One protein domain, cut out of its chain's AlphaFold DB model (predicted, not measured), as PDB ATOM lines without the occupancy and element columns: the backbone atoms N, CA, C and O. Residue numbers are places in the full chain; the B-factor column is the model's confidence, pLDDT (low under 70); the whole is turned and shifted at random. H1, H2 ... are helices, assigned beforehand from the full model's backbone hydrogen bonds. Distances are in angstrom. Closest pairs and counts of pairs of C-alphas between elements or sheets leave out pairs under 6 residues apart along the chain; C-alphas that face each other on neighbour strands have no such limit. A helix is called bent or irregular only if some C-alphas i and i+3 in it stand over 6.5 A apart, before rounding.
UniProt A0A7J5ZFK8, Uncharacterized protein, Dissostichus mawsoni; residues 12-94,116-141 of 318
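What this domain is: This is residues 12 to 94 and 116 to 141 of the 318 residues of an uncharacterized protein of Dissostichus mawsoni (UniProt A0A7J5ZFK8). A long helix, H4, has H1 crossing it on one side and H5 running beside its first half on another, while the helical hairpin of H2 and H3 makes a second arm, set at a steep angle to H1 and H4 at the end where they join it. Residues 88 to 94, after H4, stick out at the far end. The printed part has 109 residues with five named helices, H1 to H5 in that order, and no named strand; the class is all helix. It is loose, with a radius of gyration of the C-alphas of 17.4 A, and elongated, spanning 61 by 31 by 22 A.

How they stand to each other: H1, residues 12 to 27, is close to but not clearly touching H2, residues 29 to 41; the closest C-alphas, of Val 25 and Leu 32, are 7.7 A apart. Their steep tilt of 69.5 degrees is only just short of about perpendicular. H2 and H3, residues 47 to 60, touch as a hairpin, with the C-alphas of Ser 40 and Lys 50 closest at 4.3 A, at a shallow tilt of 27 degrees, opposite ways. H3 is close to but not clearly touching H4, residues 63 to 86, at a steep tilt of 69 degrees, only just short of about perpendicular; the closest C-alphas, of His 59 and Phe 65, are 6.8 A apart. H1 and H4 touch, closest at the C-alphas of Phe 19 and Leu 76, 5.5 A apart, and run opposite ways at 38 degrees, only just a steep tilt. H5, residues 116 to 126, touches H4 at residues 63 to 74 alone, closest at the C-alphas of Ala 70 and Glu 118, 4.7 A apart, at a shallow tilt of 7 degrees, opposite ways. The helix packing is mostly aligned, but only just: 2 of 3 touching pairs have a shallow tilt. H5 is apart from H1, H2 and H3. Every O i to N i+4 pair is within hydrogen-bond range in H1, H2, H3 and H4, and 6 of 7 in H5.

Where its parts are: H1 begins at C-alpha 12, (-51.627, -11.861, 34.774), and measures 22.3 A from first to last C-alpha. It is neither bent nor irregular, but only just: C-alphas 12 and 15 are 6.2 A apart. H2 measures 18.6 A, H3 20.0 A and H4 34.8 A, starting at C-alpha 63, (-25.329, -1.541, 45.484). H5 measures 15.7 A and ends at C-alpha 126, (-20.863, -7.021, 51.757). Residues 127 to 141 hold no named element; within them residues 129 to 130 pair with 133 to 134, antiparallel.

The domain as a whole: The two C-alphas farthest apart, of Gly 43 and Val 94, are 62.1 A apart. Residues 95 to 115 are not printed, and C-alphas 94 and 116 are 28.4 A apart across the cut. The links H1 to H2, H2 to H3 and H3 to H4 are tight. Mean pLDDT of the printed part is 89.3; residues 12 to 13 and 89 are under 70.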
ATOM      1  N   ILE A  12     -52.545 -10.756  34.425       50.31
ATOM      2  CA  ILE A  12     -51.627 -11.861  34.774       50.31
ATOM      3  C   ILE A  12     -50.226 -11.672  34.177       50.31
ATOM      4  O   ILE A  12     -49.198 -12.057  34.745       50.31
ATOM      5  N   ARG A  13     -50.218 -11.050  32.998       57.28
ATOM      6  CA  ARG A  13     -49.053 -10.706  32.206       57.28
ATOM      7  C   ARG A  13     -48.116  -9.740  32.917       57.28
ATOM      8  O   ARG A  13     -46.921  -9.968  32.832       57.28
ATOM      9  N   TRP A  14     -48.593  -8.715  33.625       71.69
ATOM     10  CA  TRP A  14     -47.695  -7.688  34.161       71.69
ATOM     11  C   TRP A  14     -46.821  -8.214  35.300       71.69
ATOM     12  O   TRP A  14     -45.603  -8.154  35.190       71.69
ATOM     13  N   VAL A  15     -47.410  -8.820  36.341       70.50
ATOM     14  CA  VAL A  15     -46.633  -9.351  37.483       70.50
ATOM     15  C   VAL A  15     -45.647 -10.423  37.016       70.50
ATOM     16  O   VAL A  15     -44.481 -10.405  37.403       70.50
ATOM     17  N   SER A  16     -46.091 -11.323  36.133       71.25
ATOM     18  CA  SER A  16     -45.229 -12.371  35.579       71.25
ATOM     19  C   SER A  16     -44.131 -11.811  34.674       71.25
ATOM     20  O   SER A  16     -42.993 -12.268  34.755       71.25
ATOM     21  N   SER A  17     -44.444 -10.818  33.837       76.88
ATOM     22  CA  SER A  17     -43.473 -10.139  32.975       76.88
ATOM     23  C   SER A  17     -42.415  -9.427  33.816       76.88
ATOM     24  O   SER A  17     -41.232  -9.716  33.669       76.88
ATOM     25  N   SER A  18     -42.828  -8.601  34.783       80.38
ATOM     26  CA  SER A  18     -41.927  -7.900  35.703       80.38
ATOM     27  C   SER A  18     -41.041  -8.869  36.486       80.38
ATOM     28  O   SER A  18     -39.828  -8.671  36.561       80.38
ATOM     29  N   PHE A  19     -41.609  -9.958  37.017       84.94
ATOM     30  CA  PHE A  19     -40.830 -10.997  37.691       84.94
ATOM     31  C   PHE A  19     -39.784 -11.619  36.762       84.94
ATOM     32  O   PHE A  19     -38.626 -11.768  37.151       84.94
ATOM     33  N   ASN A  20     -40.174 -11.972  35.535       85.75
ATOM     34  CA  ASN A  20     -39.280 -12.587  34.561       85.75
ATOM     35  C   ASN A  20     -38.162 -11.635  34.126       85.75
ATOM     36  O   ASN A  20     -37.016 -12.071  34.064       85.75
ATOM     37  N   THR A  21     -38.457 -10.351  33.906       86.25
ATOM     38  CA  THR A  21     -37.450  -9.327  33.590       86.25
ATOM     39  C   THR A  21     -36.438  -9.196  34.721       86.25
ATOM     40  O   THR A  21     -35.243  -9.379  34.507       86.25
ATOM     41  N   VAL A  22     -36.903  -8.981  35.955       89.25
ATOM     42  CA  VAL A  22     -36.028  -8.858  37.131       89.25
ATOM     43  C   VAL A  22     -35.200 -10.131  37.346       89.25
ATOM     44  O   VAL A  22     -34.005 -10.081  37.647       89.25
ATOM     45  N   LYS A  23     -35.818 -11.303  37.162       92.50
ATOM     46  CA  LYS A  23     -35.143 -12.602  37.235       92.50
ATOM     47  C   LYS A  23     -34.065 -12.744  36.161       92.50
ATOM     48  O   LYS A  23     -33.004 -13.266  36.491       92.50
ATOM     49  N   ALA A  24     -34.325 -12.317  34.926       90.62
ATOM     50  CA  ALA A  24     -33.366 -12.364  33.827       90.62
ATOM     51  C   ALA A  24     -32.171 -11.444  34.100       90.62
ATOM     52  O   ALA A  24     -31.041 -11.921  34.087       90.62
ATOM     53  N   VAL A  25     -32.416 -10.188  34.491       91.50
ATOM     54  CA  VAL A  25     -31.350  -9.234  34.853       91.50
ATOM     55  C   VAL A  25     -30.457  -9.801  35.955       91.50
ATOM     56  O   VAL A  25     -29.239  -9.825  35.819       91.50
ATOM     57  N   LEU A  26     -31.042 -10.342  37.028       94.38
ATOM     58  CA  LEU A  26     -30.254 -10.943  38.108       94.38
ATOM     59  C   LEU A  26     -29.548 -12.231  37.691       94.38
ATOM     60  O   LEU A  26     -28.494 -12.548  38.241       94.38
ATOM     61  N   LYS A  27     -30.116 -13.016  36.772       94.12
ATOM     62  CA  LYS A  27     -29.507 -14.252  36.270       94.12
ATOM     63  C   LYS A  27     -28.277 -13.935  35.422       94.12
ATOM     64  O   LYS A  27     -27.207 -14.453  35.740       94.12
ATOM     65  N   ASP A  28     -28.445 -13.055  34.445       92.62
ATOM     66  CA  ASP A  28     -27.466 -12.730  33.407       92.62
ATOM     67  C   ASP A  28     -26.605 -11.504  33.777       92.62
ATOM     68  O   ASP A  28     -25.849 -10.994  32.957       92.62
ATOM     69  N   PHE A  29     -26.672 -11.074  35.042       95.19
ATOM     70  CA  PHE A  29     -25.934  -9.945  35.612       95.19
ATOM     71  C   PHE A  29     -24.466  -9.818  35.155       95.19
ATOM     72  O   PHE A  29     -24.128  -8.753  34.646       95.19
ATOM     73  N   PRO A  30     -23.594 -10.849  35.267       95.38
ATOM     74  CA  PRO A  30     -22.192 -10.705  34.863       95.38
ATOM     75  C   PRO A  30     -22.030 -10.460  33.359       95.38
ATOM     76  O   PRO A  30     -21.170  -9.688  32.952       95.38
ATOM     77  N   VAL A  31     -22.887 -11.072  32.534       94.81
ATOM     78  CA  VAL A  31     -22.866 -10.887  31.077       94.81
ATOM     79  C   VAL A  31     -23.297  -9.468  30.721       94.81
ATOM     80  O   VAL A  31     -22.647  -8.820  29.907       94.81
ATOM     81  N   LEU A  32     -24.352  -8.959  31.366       94.31
ATOM     82  CA  LEU A  32     -24.823  -7.587  31.170       94.31
ATOM     83  C   LEU A  32     -23.775  -6.558  31.609       94.31
ATOM     84  O   LEU A  32     -23.536  -5.595  30.886       94.31
ATOM     85  N   ALA A  33     -23.134  -6.770  32.761       95.75
ATOM     86  CA  ALA A  33     -22.091  -5.878  33.259       95.75
ATOM     87  C   ALA A  33     -20.902  -5.817  32.294       95.75
ATOM     88  O   ALA A  33     -20.534  -4.732  31.850       95.75
ATOM     89  N   HIS A  34     -20.384  -6.981  31.888       96.06
ATOM     90  CA  HIS A  34     -19.301  -7.062  30.912       96.06
ATOM     91  C   HIS A  34     -19.685  -6.401  29.582       96.06
ATOM     92  O   HIS A  34     -18.925  -5.596  29.055       96.06
ATOM     93  N   HIS A  35     -20.880  -6.689  29.050       95.00
ATOM     94  CA  HIS A  35     -21.360  -6.082  27.806       95.00
ATOM     95  C   HIS A  35     -21.399  -4.557  27.889       95.00
ATOM     96  O   HIS A  35     -20.848  -3.884  27.022       95.00
ATOM     97  N   PHE A  36     -22.003  -3.999  28.943       95.25
ATOM     98  CA  PHE A  36     -22.084  -2.547  29.112       95.25
ATOM     99  C   PHE A  36     -20.708  -1.904  29.277       95.25
ATOM    100  O   PHE A  36     -20.493  -0.807  28.765       95.25
ATOM    101  N   GLN A  37     -19.774  -2.585  29.939       95.69
ATOM    102  CA  GLN A  37     -18.401  -2.114  30.051       95.69
ATOM    103  C   GLN A  37     -17.695  -2.116  28.688       95.69
ATOM    104  O   GLN A  37     -17.268  -1.055  28.231       95.69
ATOM    105  N   SER A  38     -17.658  -3.252  27.986       95.31
ATOM    106  CA  SER A  38     -17.014  -3.357  26.668       95.31
ATOM    107  C   SER A  38     -17.609  -2.373  25.659       95.31
ATOM    108  O   SER A  38     -16.887  -1.693  24.937       95.31
ATOM    109  N   ALA A  39     -18.935  -2.232  25.652       93.06
ATOM    110  CA  ALA A  39     -19.656  -1.278  24.820       93.06
ATOM    111  C   ALA A  39     -19.313   0.190  25.121       93.06
ATOM    112  O   ALA A  39     -19.392   1.037  24.233       93.06
ATOM    113  N   SER A  40     -18.969   0.513  26.370       93.88
ATOM    114  CA  SER A  40     -18.576   1.870  26.754       93.88
ATOM    115  C   SER A  40     -17.154   2.234  26.311       93.88
ATOM    116  O   SER A  40     -16.869   3.409  26.077       93.88
ATOM    117  N   GLU A  41     -16.295   1.229  26.139       93.75
ATOM    118  CA  GLU A  41     -14.880   1.362  25.767       93.75
ATOM    119  C   GLU A  41     -14.638   1.161  24.254       93.75
ATOM    120  O   GLU A  41     -13.567   1.481  23.739       93.75
ATOM    121  N   ASP A  42     -15.644   0.683  23.516       92.56
ATOM    122  CA  ASP A  42     -15.572   0.364  22.087       92.56
ATOM    123  C   ASP A  42     -15.326   1.605  21.212       92.56
ATOM    124  O   ASP A  42     -16.233   2.392  20.938       92.56
ATOM    125  N   GLY A  43     -14.095   1.751  20.712       91.50
ATOM    126  CA  GLY A  43     -13.650   2.850  19.855       91.50
ATOM    127  C   GLY A  43     -14.559   3.147  18.655       91.50
ATOM    128  O   GLY A  43     -14.688   4.319  18.305       91.50
ATOM    129  N   SER A  44     -15.239   2.137  18.102       92.69
ATOM    130  CA  SER A  44     -16.093   2.254  16.910       92.69
ATOM    131  C   SER A  44     -17.441   2.941  17.164       92.69
ATOM    132  O   SER A  44     -18.055   3.450  16.226       92.69
ATOM    133  N   ARG A  45     -17.896   3.010  18.423       91.25
ATOM    134  CA  ARG A  45     -19.196   3.592  18.785       91.25
ATOM    135  C   ARG A  45     -19.138   5.103  18.933       91.25
ATOM    136  O   ARG A  45     -18.109   5.685  19.308       91.25
ATOM    137  N   SER A  46     -20.285   5.740  18.710       93.38
ATOM    138  CA  SER A  46     -20.435   7.181  18.898       93.38
ATOM    139  C   SER A  46     -20.246   7.584  20.367       93.38
ATOM    140  O   SER A  46     -20.469   6.800  21.294       93.38
ATOM    141  N   GLY A  47     -19.870   8.844  20.607       93.06
ATOM    142  CA  GLY A  47     -19.737   9.369  21.972       93.06
ATOM    143  C   GLY A  47     -21.038   9.274  22.784       93.06
ATOM    144  O   GLY A  47     -21.000   8.994  23.981       93.06
ATOM    145  N   ALA A  48     -22.192   9.434  22.127       92.06
ATOM    146  CA  ALA A  48     -23.502   9.315  22.763       92.06
ATOM    147  C   ALA A  48     -23.801   7.876  23.222       92.06
ATOM    148  O   ALA A  48     -24.261   7.667  24.345       92.06
ATOM    149  N   GLU A  49     -23.494   6.875  22.394       89.56
ATOM    150  CA  GLU A  49     -23.667   5.461  22.752       89.56
ATOM    151  C   GLU A  49     -22.737   5.055  23.892       89.56
ATOM    152  O   GLU A  49     -23.184   4.439  24.860       89.56
ATOM    153  N   LYS A  50     -21.466   5.465  23.838       93.69
ATOM    154  CA  LYS A  50     -20.502   5.220  24.923       93.69
ATOM    155  C   LYS A  50     -20.991   5.787  26.249       93.69
ATOM    156  O   LYS A  50     -20.955   5.099  27.273       93.69
ATOM    157  N   ALA A  51     -21.507   7.017  26.238       91.88
ATOM    158  CA  ALA A  51     -22.077   7.648  27.423       91.88
ATOM    159  C   ALA A  51     -23.296   6.876  27.959       91.88
ATOM    160  O   ALA A  51     -23.397   6.661  29.170       91.88
ATOM    161  N   LYS A  52     -24.180   6.392  27.073       91.81
ATOM    162  CA  LYS A  52     -25.326   5.543  27.439       91.81
ATOM    163  C   LYS A  52     -24.870   4.257  28.134       91.81
ATOM    164  O   LYS A  52     -25.323   3.975  29.241       91.81
ATOM    165  N   TYR A  53     -23.952   3.506  27.526       92.44
ATOM    166  CA  TYR A  53     -23.445   2.246  28.085       92.44
ATOM    167  C   TYR A  53     -22.679   2.449  29.396       92.44
ATOM    168  O   TYR A  53     -22.879   1.695  30.346       92.44
ATOM    169  N   THR A  54     -21.918   3.540  29.508       94.50
ATOM    170  CA  THR A  54     -21.286   3.952  30.771       94.50
ATOM    171  C   THR A  54     -22.327   4.180  31.870       94.50
ATOM    172  O   THR A  54     -22.144   3.754  33.012       94.50
ATOM    173  N   GLY A  55     -23.427   4.865  31.543       92.50
ATOM    174  CA  GLY A  55     -24.535   5.105  32.465       92.50
ATOM    175  C   GLY A  55     -25.214   3.810  32.913       92.50
ATOM    176  O   GLY A  55     -25.403   3.606  34.113       92.50
ATOM    177  N   LEU A  56     -25.511   2.912  31.968       90.75
ATOM    178  CA  LEU A  56     -26.114   1.603  32.242       90.75
ATOM    179  C   LEU A  56     -25.212   0.726  33.116       90.75
ATOM    180  O   LEU A  56     -25.690   0.160  34.096       90.75
ATOM    181  N   HIS A  57     -23.909   0.671  32.826       94.62
ATOM    182  CA  HIS A  57     -22.943  -0.062  33.646       94.62
ATOM    183  C   HIS A  57     -22.909   0.472  35.083       94.62
ATOM    184  O   HIS A  57     -23.029  -0.294  36.040       94.62
ATOM    185  N   LYS A  58     -22.831   1.802  35.250       94.06
ATOM    186  CA  LYS A  58     -22.864   2.463  36.568       94.06
ATOM    187  C   LYS A  58     -24.160   2.197  37.332       94.06
ATOM    188  O   LYS A  58     -24.133   2.141  38.559       94.06
ATOM    189  N   HIS A  59     -25.285   2.086  36.630       91.12
ATOM    190  CA  HIS A  59     -26.574   1.794  37.246       91.12
ATOM    191  C   HIS A  59     -26.681   0.325  37.664       91.12
ATOM    192  O   HIS A  59     -27.086   0.038  38.783       91.12
ATOM    193  N   LEU A  60     -26.262  -0.603  36.802       92.56
ATOM    194  CA  LEU A  60     -26.309  -2.038  37.077       92.56
ATOM    195  C   LEU A  60     -25.410  -2.431  38.262       92.56
ATOM    196  O   LEU A  60     -25.808  -3.247  39.087       92.56
ATOM    197  N   THR A  61     -24.225  -1.824  38.362       95.31
ATOM    198  CA  THR A  61     -23.228  -2.090  39.419       95.31
ATOM    199  C   THR A  61     -23.484  -1.327  40.723       95.31
ATOM    200  O   THR A  61     -22.719  -1.454  41.672       95.31
ATOM    201  N   SER A  62     -24.560  -0.543  40.817       96.19
ATOM    202  CA  SER A  62     -24.942   0.170  42.039       96.19
ATOM    203  C   SER A  62     -25.452  -0.804  43.111       96.19
ATOM    204  O   SER A  62     -26.402  -1.555  42.879       96.19
ATOM    205  N   THR A  63     -24.868  -0.761  44.315       96.31
ATOM    206  CA  THR A  63     -25.329  -1.541  45.484       96.31
ATOM    207  C   THR A  63     -26.793  -1.256  45.827       96.31
ATOM    208  O   THR A  63     -27.571  -2.183  46.072       96.31
ATOM    209  N   GLY A  64     -27.201   0.013  45.770       93.81
ATOM    210  CA  GLY A  64     -28.574   0.460  45.981       93.81
ATOM    211  C   GLY A  64     -29.553  -0.106  44.957       93.81
ATOM    212  O   GLY A  64     -30.552  -0.715  45.338       93.81
ATOM    213  N   PHE A  65     -29.239   0.017  43.662       92.69
ATOM    214  CA  PHE A  65     -30.068  -0.551  42.595       92.69
ATOM    215  C   PHE A  65     -30.194  -2.072  42.719       92.69
ATOM    216  O   PHE A  65     -31.293  -2.616  42.603       92.69
ATOM    217  N   LEU A  66     -29.090  -2.771  42.989       95.12
ATOM    218  CA  LEU A  66     -29.105  -4.223  43.123       95.12
ATOM    219  C   LEU A  66     -29.939  -4.676  44.336       95.12
ATOM    220  O   LEU A  66     -30.674  -5.662  44.240       95.12
ATOM    221  N   SER A  67     -29.877  -3.937  45.447       94.94
ATOM    222  CA  SER A  67     -30.699  -4.176  46.643       94.94
ATOM    223  C   SER A  67     -32.192  -3.969  46.367       94.94
ATOM    224  O   SER A  67     -33.023  -4.802  46.746       94.94
ATOM    225  N   ASP A  68     -32.534  -2.901  45.643       93.00
ATOM    226  CA  ASP A  68     -33.900  -2.622  45.192       93.00
ATOM    227  C   ASP A  68     -34.416  -3.753  44.287       93.00
ATOM    228  O   ASP A  68     -35.503  -4.297  44.500       93.00
ATOM    229  N   LEU A  69     -33.598  -4.176  43.318       93.50
ATOM    230  CA  LEU A  69     -33.913  -5.248  42.376       93.50
ATOM    231  C   LEU A  69     -34.146  -6.592  43.086       93.50
ATOM    232  O   LEU A  69     -35.071  -7.335  42.745       93.50
ATOM    233  N   ALA A  70     -33.333  -6.901  44.097       95.88
ATOM    234  CA  ALA A  70     -33.466  -8.107  44.906       95.88
ATOM    235  C   ALA A  70     -34.761  -8.110  45.729       95.88
ATOM    236  O   ALA A  70     -35.503  -9.097  45.703       95.88
ATOM    237  N   THR A  71     -35.056  -6.981  46.382       93.69
ATOM    238  CA  THR A  71     -36.288  -6.764  47.152       93.69
ATOM    239  C   THR A  71     -37.517  -6.954  46.265       93.69
ATOM    240  O   THR A  71     -38.423  -7.724  46.595       93.69
ATOM    241  N   MET A  72     -37.532  -6.323  45.086       91.69
ATOM    242  CA  MET A  72     -38.640  -6.464  44.142       91.69
ATOM    243  C   MET A  72     -38.791  -7.890  43.626       91.69
ATOM    244  O   MET A  72     -39.917  -8.369  43.507       91.69
ATOM    245  N   LYS A  73     -37.690  -8.601  43.346       94.56
ATOM    246  CA  LYS A  73     -37.759  -9.986  42.864       94.56
ATOM    247  C   LYS A  73     -38.494 -10.900  43.831       94.56
ATOM    248  O   LYS A  73     -39.294 -11.726  43.390       94.56
ATOM    249  N   ASP A  74     -38.179 -10.811  45.120       96.12
ATOM    250  CA  ASP A  74     -38.794 -11.699  46.097       96.12
ATOM    251  C   ASP A  74     -40.278 -11.367  46.289       96.12
ATOM    252  O   ASP A  74     -41.096 -12.282  46.282       96.12
ATOM    253  N   VAL A  75     -40.650 -10.085  46.337       91.31
ATOM    254  CA  VAL A  75     -42.061  -9.663  46.387       91.31
ATOM    255  C   VAL A  75     -42.834 -10.107  45.141       91.31
ATOM    256  O   VAL A  75     -43.906 -10.701  45.249       91.31
ATOM    257  N   LEU A  76     -42.286  -9.871  43.945       88.19
ATOM    258  CA  LEU A  76     -42.914 -10.260  42.679       88.19
ATOM    259  C   LEU A  76     -43.105 -11.777  42.569       88.19
ATOM    260  O   LEU A  76     -44.092 -12.215  41.983       88.19
ATOM    261  N   ARG A  77     -42.211 -12.583  43.160       94.25
ATOM    262  CA  ARG A  77     -42.375 -14.043  43.230       94.25
ATOM    263  C   ARG A  77     -43.626 -14.429  44.015       94.25
ATOM    264  O   ARG A  77     -44.401 -15.263  43.547       94.25
ATOM    265  N   GLU A  78     -43.825 -13.833  45.190       92.81
ATOM    266  CA  GLU A  78     -44.984 -14.146  46.032       92.81
ATOM    267  C   GLU A  78     -46.287 -13.673  45.378       92.81
ATOM    268  O   GLU A  78     -47.261 -14.424  45.327       92.81
ATOM    269  N   LEU A  79     -46.280 -12.483  44.767       85.81
ATOM    270  CA  LEU A  79     -47.430 -11.973  44.017       85.81
ATOM    271  C   LEU A  79     -47.740 -12.814  42.770       85.81
ATOM    272  O   LEU A  79     -48.909 -13.063  42.481       85.81
ATOM    273  N   GLN A  80     -46.723 -13.294  42.047       82.81
ATOM    274  CA  GLN A  80     -46.911 -14.209  40.920       82.81
ATOM    275  C   GLN A  80     -47.559 -15.521  41.383       82.81
ATOM    276  O   GLN A  80     -48.528 -15.976  40.776       82.81
ATOM    277  N   SER A  81     -47.053 -16.111  42.470       87.94
ATOM    278  CA  SER A  81     -47.591 -17.350  43.044       87.94
ATOM    279  C   SER A  81     -49.042 -17.181  43.494       87.94
ATOM    280  O   SER A  81     -49.898 -17.995  43.141       87.94
ATOM    281  N   LEU A  82     -49.347 -16.089  44.206       84.25
ATOM    282  CA  LEU A  82     -50.710 -15.744  44.605       84.25
ATOM    283  C   LEU A  82     -51.619 -15.598  43.383       84.25
ATOM    284  O   LEU A  82     -52.686 -16.203  43.335       84.25
ATOM    285  N   SER A  83     -51.175 -14.855  42.369       81.19
ATOM    286  CA  SER A  83     -51.941 -14.639  41.143       81.19
ATOM    287  C   SER A  83     -52.312 -15.962  40.467       81.19
ATOM    288  O   SER A  83     -53.478 -16.167  40.134       81.19
ATOM    289  N   LEU A  84     -51.362 -16.895  40.333       79.81
ATOM    290  CA  LEU A  84     -51.614 -18.219  39.752       79.81
ATOM    291  C   LEU A  84     -52.606 -19.045  40.580       79.81
ATOM    292  O   LEU A  84     -53.457 -19.721  40.007       79.81
ATOM    293  N   LYS A  85     -52.524 -18.986  41.916       81.06
ATOM    294  CA  LYS A  85     -53.473 -19.669  42.810       81.06
ATOM    295  C   LYS A  85     -54.887 -19.104  42.666       81.06
ATOM    296  O   LYS A  85     -55.831 -19.873  42.547       81.06
ATOM    297  N   LEU A  86     -55.037 -17.782  42.616       77.62
ATOM    298  CA  LEU A  86     -56.346 -17.125  42.501       77.62
ATOM    299  C   LEU A  86     -57.030 -17.343  41.144       77.62
ATOM    300  O   LEU A  86     -58.243 -17.192  41.042       77.62
ATOM    301  N   GLN A  87     -56.268 -17.698  40.109       71.69
ATOM    302  CA  GLN A  87     -56.779 -17.924  38.754       71.69
ATOM    303  C   GLN A  87     -57.202 -19.365  38.466       71.69
ATOM    304  O   GLN A  87     -57.749 -19.627  37.390       71.69
ATOM    305  N   LYS A  88     -56.924 -20.322  39.359       75.19
ATOM    306  CA  LYS A  88     -57.352 -21.698  39.104       75.19
ATOM    307  C   LYS A  88     -58.881 -21.762  39.084       75.19
ATOM    308  O   LYS A  88     -59.558 -21.124  39.885       75.19
ATOM    309  N   ARG A  89     -59.435 -22.538  38.145       68.44
ATOM    310  CA  ARG A  89     -60.892 -22.645  37.910       68.44
ATOM    311  C   ARG A  89     -61.661 -23.263  39.085       68.44
ATOM    312  O   ARG A  89     -62.892 -23.243  39.103       68.44
ATOM    313  N   ASP A  90     -60.947 -23.887  40.003       70.38
ATOM    314  CA  ASP A  90     -61.438 -24.585  41.181       70.38
ATOM    315  C   ASP A  90     -61.162 -23.835  42.491       70.38
ATOM    316  O   ASP A  90     -61.628 -24.291  43.529       70.38
ATOM    317  N   THR A  91     -60.494 -22.675  42.459       72.00
ATOM    318  CA  THR A  91     -60.249 -21.867  43.663       72.00
ATOM    319  C   THR A  91     -61.564 -21.333  44.229       72.00
ATOM    320  O   THR A  91     -62.255 -20.543  43.582       72.00
ATOM    321  N   SER A  92     -61.906 -21.763  45.445       73.62
ATOM    322  CA  SER A  92     -63.060 -21.258  46.192       73.62
ATOM    323  C   SER A  92     -62.765 -19.917  46.876       73.62
ATOM    324  O   SER A  92     -61.613 -19.487  46.978       73.62
ATOM    325  N   LEU A  93     -63.798 -19.259  47.415       75.25
ATOM    326  CA  LEU A  93     -63.619 -18.046  48.225       75.25
ATOM    327  C   LEU A  93     -62.740 -18.300  49.460       75.25
ATOM    328  O   LEU A  93     -61.911 -17.467  49.828       75.25
ATOM    329  N   VAL A  94     -62.913 -19.467  50.085       77.94
ATOM    330  CA  VAL A  94     -62.159 -19.883  51.272       77.94
ATOM    331  C   VAL A  94     -60.691 -20.120  50.906       77.94
ATOM    332  O   VAL A  94     -59.799 -19.642  51.609       77.94
ATOM    333  N   LYS A 116     -35.242 -14.296  50.166       96.81
ATOM    334  CA  LYS A 116     -34.157 -15.198  49.730       96.81
ATOM    335  C   LYS A 116     -33.173 -14.547  48.747       96.81
ATOM    336  O   LYS A 116     -31.986 -14.867  48.776       96.81
ATOM    337  N   THR A 117     -33.658 -13.743  47.803       97.06
ATOM    338  CA  THR A 117     -32.809 -13.037  46.832       97.06
ATOM    339  C   THR A 117     -32.111 -11.866  47.501       97.06
ATOM    340  O   THR A 117     -30.913 -11.708  47.289       97.06
ATOM    341  N   GLU A 118     -32.840 -11.098  48.311       95.81
ATOM    342  CA  GLU A 118     -32.306  -9.986  49.101       95.81
ATOM    343  C   GLU A 118     -31.092 -10.431  49.924       95.81
ATOM    344  O   GLU A 118     -29.997  -9.935  49.692       95.81
ATOM    345  N   LEU A 119     -31.233 -11.474  50.748       96.12
ATOM    346  CA  LEU A 119     -30.146 -12.000  51.584       96.12
ATOM    347  C   LEU A 119     -28.905 -12.412  50.773       96.12
ATOM    348  O   LEU A 119     -27.773 -12.154  51.178       96.12
ATOM    349  N   LYS A 120     -29.102 -13.032  49.602       95.69
ATOM    350  CA  LYS A 120     -27.993 -13.422  48.712       95.69
ATOM    351  C   LYS A 120     -27.279 -12.220  48.106       95.69
ATOM    352  O   LYS A 120     -26.061 -12.246  47.963       95.69
ATOM    353  N   VAL A 121     -28.039 -11.210  47.696       95.50
ATOM    354  CA  VAL A 121     -27.495  -9.978  47.124       95.50
ATOM    355  C   VAL A 121     -26.754  -9.186  48.192       95.50
ATOM    356  O   VAL A 121     -25.629  -8.775  47.937       95.50
ATOM    357  N   THR A 122     -27.325  -9.047  49.389       94.50
ATOM    358  CA  THR A 122     -26.677  -8.378  50.521       94.50
ATOM    359  C   THR A 122     -25.341  -9.032  50.854       94.50
ATOM    360  O   THR A 122     -24.349  -8.324  50.962       94.50
ATOM    361  N   ALA A 123     -25.273 -10.367  50.915       94.19
ATOM    362  CA  ALA A 123     -24.010 -11.072  51.144       94.19
ATOM    363  C   ALA A 123     -22.950 -10.765  50.066       94.19
ATOM    364  O   ALA A 123     -21.785 -10.548  50.391       94.19
ATOM    365  N   GLY A 124     -23.358 -10.697  48.791       92.62
ATOM    366  CA  GLY A 124     -22.473 -10.284  47.698       92.62
ATOM    367  C   GLY A 124     -21.991  -8.840  47.857       92.62
ATOM    368  O   GLY A 124     -20.793  -8.579  47.853       92.62
ATOM    369  N   ILE A 125     -22.911  -7.905  48.103       93.19
ATOM    370  CA  ILE A 125     -22.581  -6.492  48.334       93.19
ATOM    371  C   ILE A 125     -21.589  -6.337  49.496       93.19
ATOM    372  O   ILE A 125     -20.597  -5.632  49.347       93.19
ATOM    373  N   THR A 126     -21.791  -7.042  50.613       92.81
ATOM    374  CA  THR A 126     -20.863  -7.021  51.757       92.81
ATOM    375  C   THR A 126     -19.470  -7.539  51.393       92.81
ATOM    376  O   THR A 126     -18.482  -7.055  51.937       92.81
ATOM    377  N   SER A 127     -19.367  -8.482  50.453       91.06
ATOM    378  CA  SER A 127     -18.078  -8.956  49.928       91.06
ATOM    379  C   SER A 127     -17.426  -8.015  48.901       91.06
ATOM    380  O   SER A 127     -16.348  -8.318  48.401       91.06
ATOM    381  N   GLY A 128     -18.068  -6.890  48.562       91.06
ATOM    382  CA  GLY A 128     -17.609  -5.930  47.551       91.06
ATOM    383  C   GLY A 128     -17.919  -6.330  46.104       91.06
ATOM    384  O   GLY A 128     -17.779  -5.510  45.199       91.06
ATOM    385  N   GLN A 129     -18.391  -7.560  45.877       93.75
ATOM    386  CA  GLN A 129     -18.666  -8.100  44.548       93.75
ATOM    387  C   GLN A 129     -19.979  -8.876  44.487       93.75
ATOM    388  O   GLN A 129     -20.304  -9.682  45.358       93.75
ATOM    389  N   PHE A 130     -20.704  -8.742  43.381       94.75
ATOM    390  CA  PHE A 130     -21.832  -9.616  43.078       94.75
ATOM    391  C   PHE A 130     -21.553 -10.417  41.812       94.75
ATOM    392  O   PHE A 130     -21.405  -9.864  40.726       94.75
ATOM    393  N   LYS A 131     -21.491 -11.749  41.948       94.56
ATOM    394  CA  LYS A 131     -21.189 -12.677  40.842       94.56
ATOM    395  C   LYS A 131     -19.884 -12.342  40.092       94.56
ATOM    396  O   LYS A 131     -19.831 -12.484  38.874       94.56
ATOM    397  N   GLY A 132     -18.852 -11.916  40.823       93.06
ATOM    398  CA  GLY A 132     -17.536 -11.577  40.266       93.06
ATOM    399  C   GLY A 132     -17.461 -10.209  39.583       93.06
ATOM    400  O   GLY A 132     -16.476  -9.933  38.911       93.06
ATOM    401  N   VAL A 133     -18.488  -9.369  39.730       95.06
ATOM    402  CA  VAL A 133     -18.490  -7.978  39.261       95.06
ATOM    403  C   VAL A 133     -18.366  -7.057  40.468       95.06
ATOM    404  O   VAL A 133     -19.122  -7.209  41.434       95.06
ATOM    405  N   ASP A 134     -17.440  -6.104  40.397       95.12
ATOM    406  CA  ASP A 134     -17.232  -5.101  41.439       95.12
ATOM    407  C   ASP A 134     -18.441  -4.178  41.588       95.12
ATOM    408  O   ASP A 134     -19.036  -3.705  40.614       95.12
ATOM    409  N   MET A 135     -18.805  -3.921  42.841       95.06
ATOM    410  CA  MET A 135     -19.972  -3.123  43.179       95.06
ATOM    411  C   MET A 135     -19.581  -1.685  43.509       95.06
ATOM    412  O   MET A 135     -18.613  -1.414  44.217       95.06
ATOM    413  N   ARG A 136     -20.394  -0.740  43.040       94.19
ATOM    414  CA  ARG A 136     -20.284   0.678  43.367       94.19
ATOM    415  C   ARG A 136     -21.230   1.034  44.505       94.19
ATOM    416  O   ARG A 136     -22.451   0.916  44.366       94.19
ATOM    417  N   GLU A 137     -20.667   1.569  45.583       93.31
ATOM    418  CA  GLU A 137     -21.442   1.965  46.756       93.31
ATOM    419  C   GLU A 137     -22.418   3.108  46.446       93.31
ATOM    420  O   GLU A 137     -22.057   4.141  45.875       93.31
ATOM    421  N   THR A 138     -23.680   2.898  46.806       93.12
ATOM    422  CA  THR A 138     -24.826   3.769  46.527       93.12
ATOM    423  C   THR A 138     -25.982   3.399  47.458       93.12
ATOM    424  O   THR A 138     -26.084   2.269  47.920       93.12
ATOM    425  N   GLN A 139     -26.906   4.327  47.698       86.50
ATOM    426  CA  GLN A 139     -28.052   4.054  48.568       86.50
ATOM    427  C   GLN A 139     -29.222   3.411  47.801       86.50
ATOM    428  O   GLN A 139     -29.517   3.848  46.681       86.50
ATOM    429  N   PRO A 140     -29.912   2.412  48.387       87.44
ATOM    430  CA  PRO A 140     -31.182   1.922  47.864       87.44
ATOM    431  C   PRO A 140     -32.219   3.042  47.818       87.44
ATOM    432  O   PRO A 140     -32.264   3.908  48.696       87.44
ATOM    433  N   LYS A 141     -33.082   3.021  46.806       85.19
ATOM    434  CA  LYS A 141     -34.182   3.982  46.684       85.19
ATOM    435  C   LYS A 141     -35.477   3.427  47.278       85.19
ATOM    436  O   LYS A 141     -36.325   4.206  47.720       85.19
TER     437      LYS A 141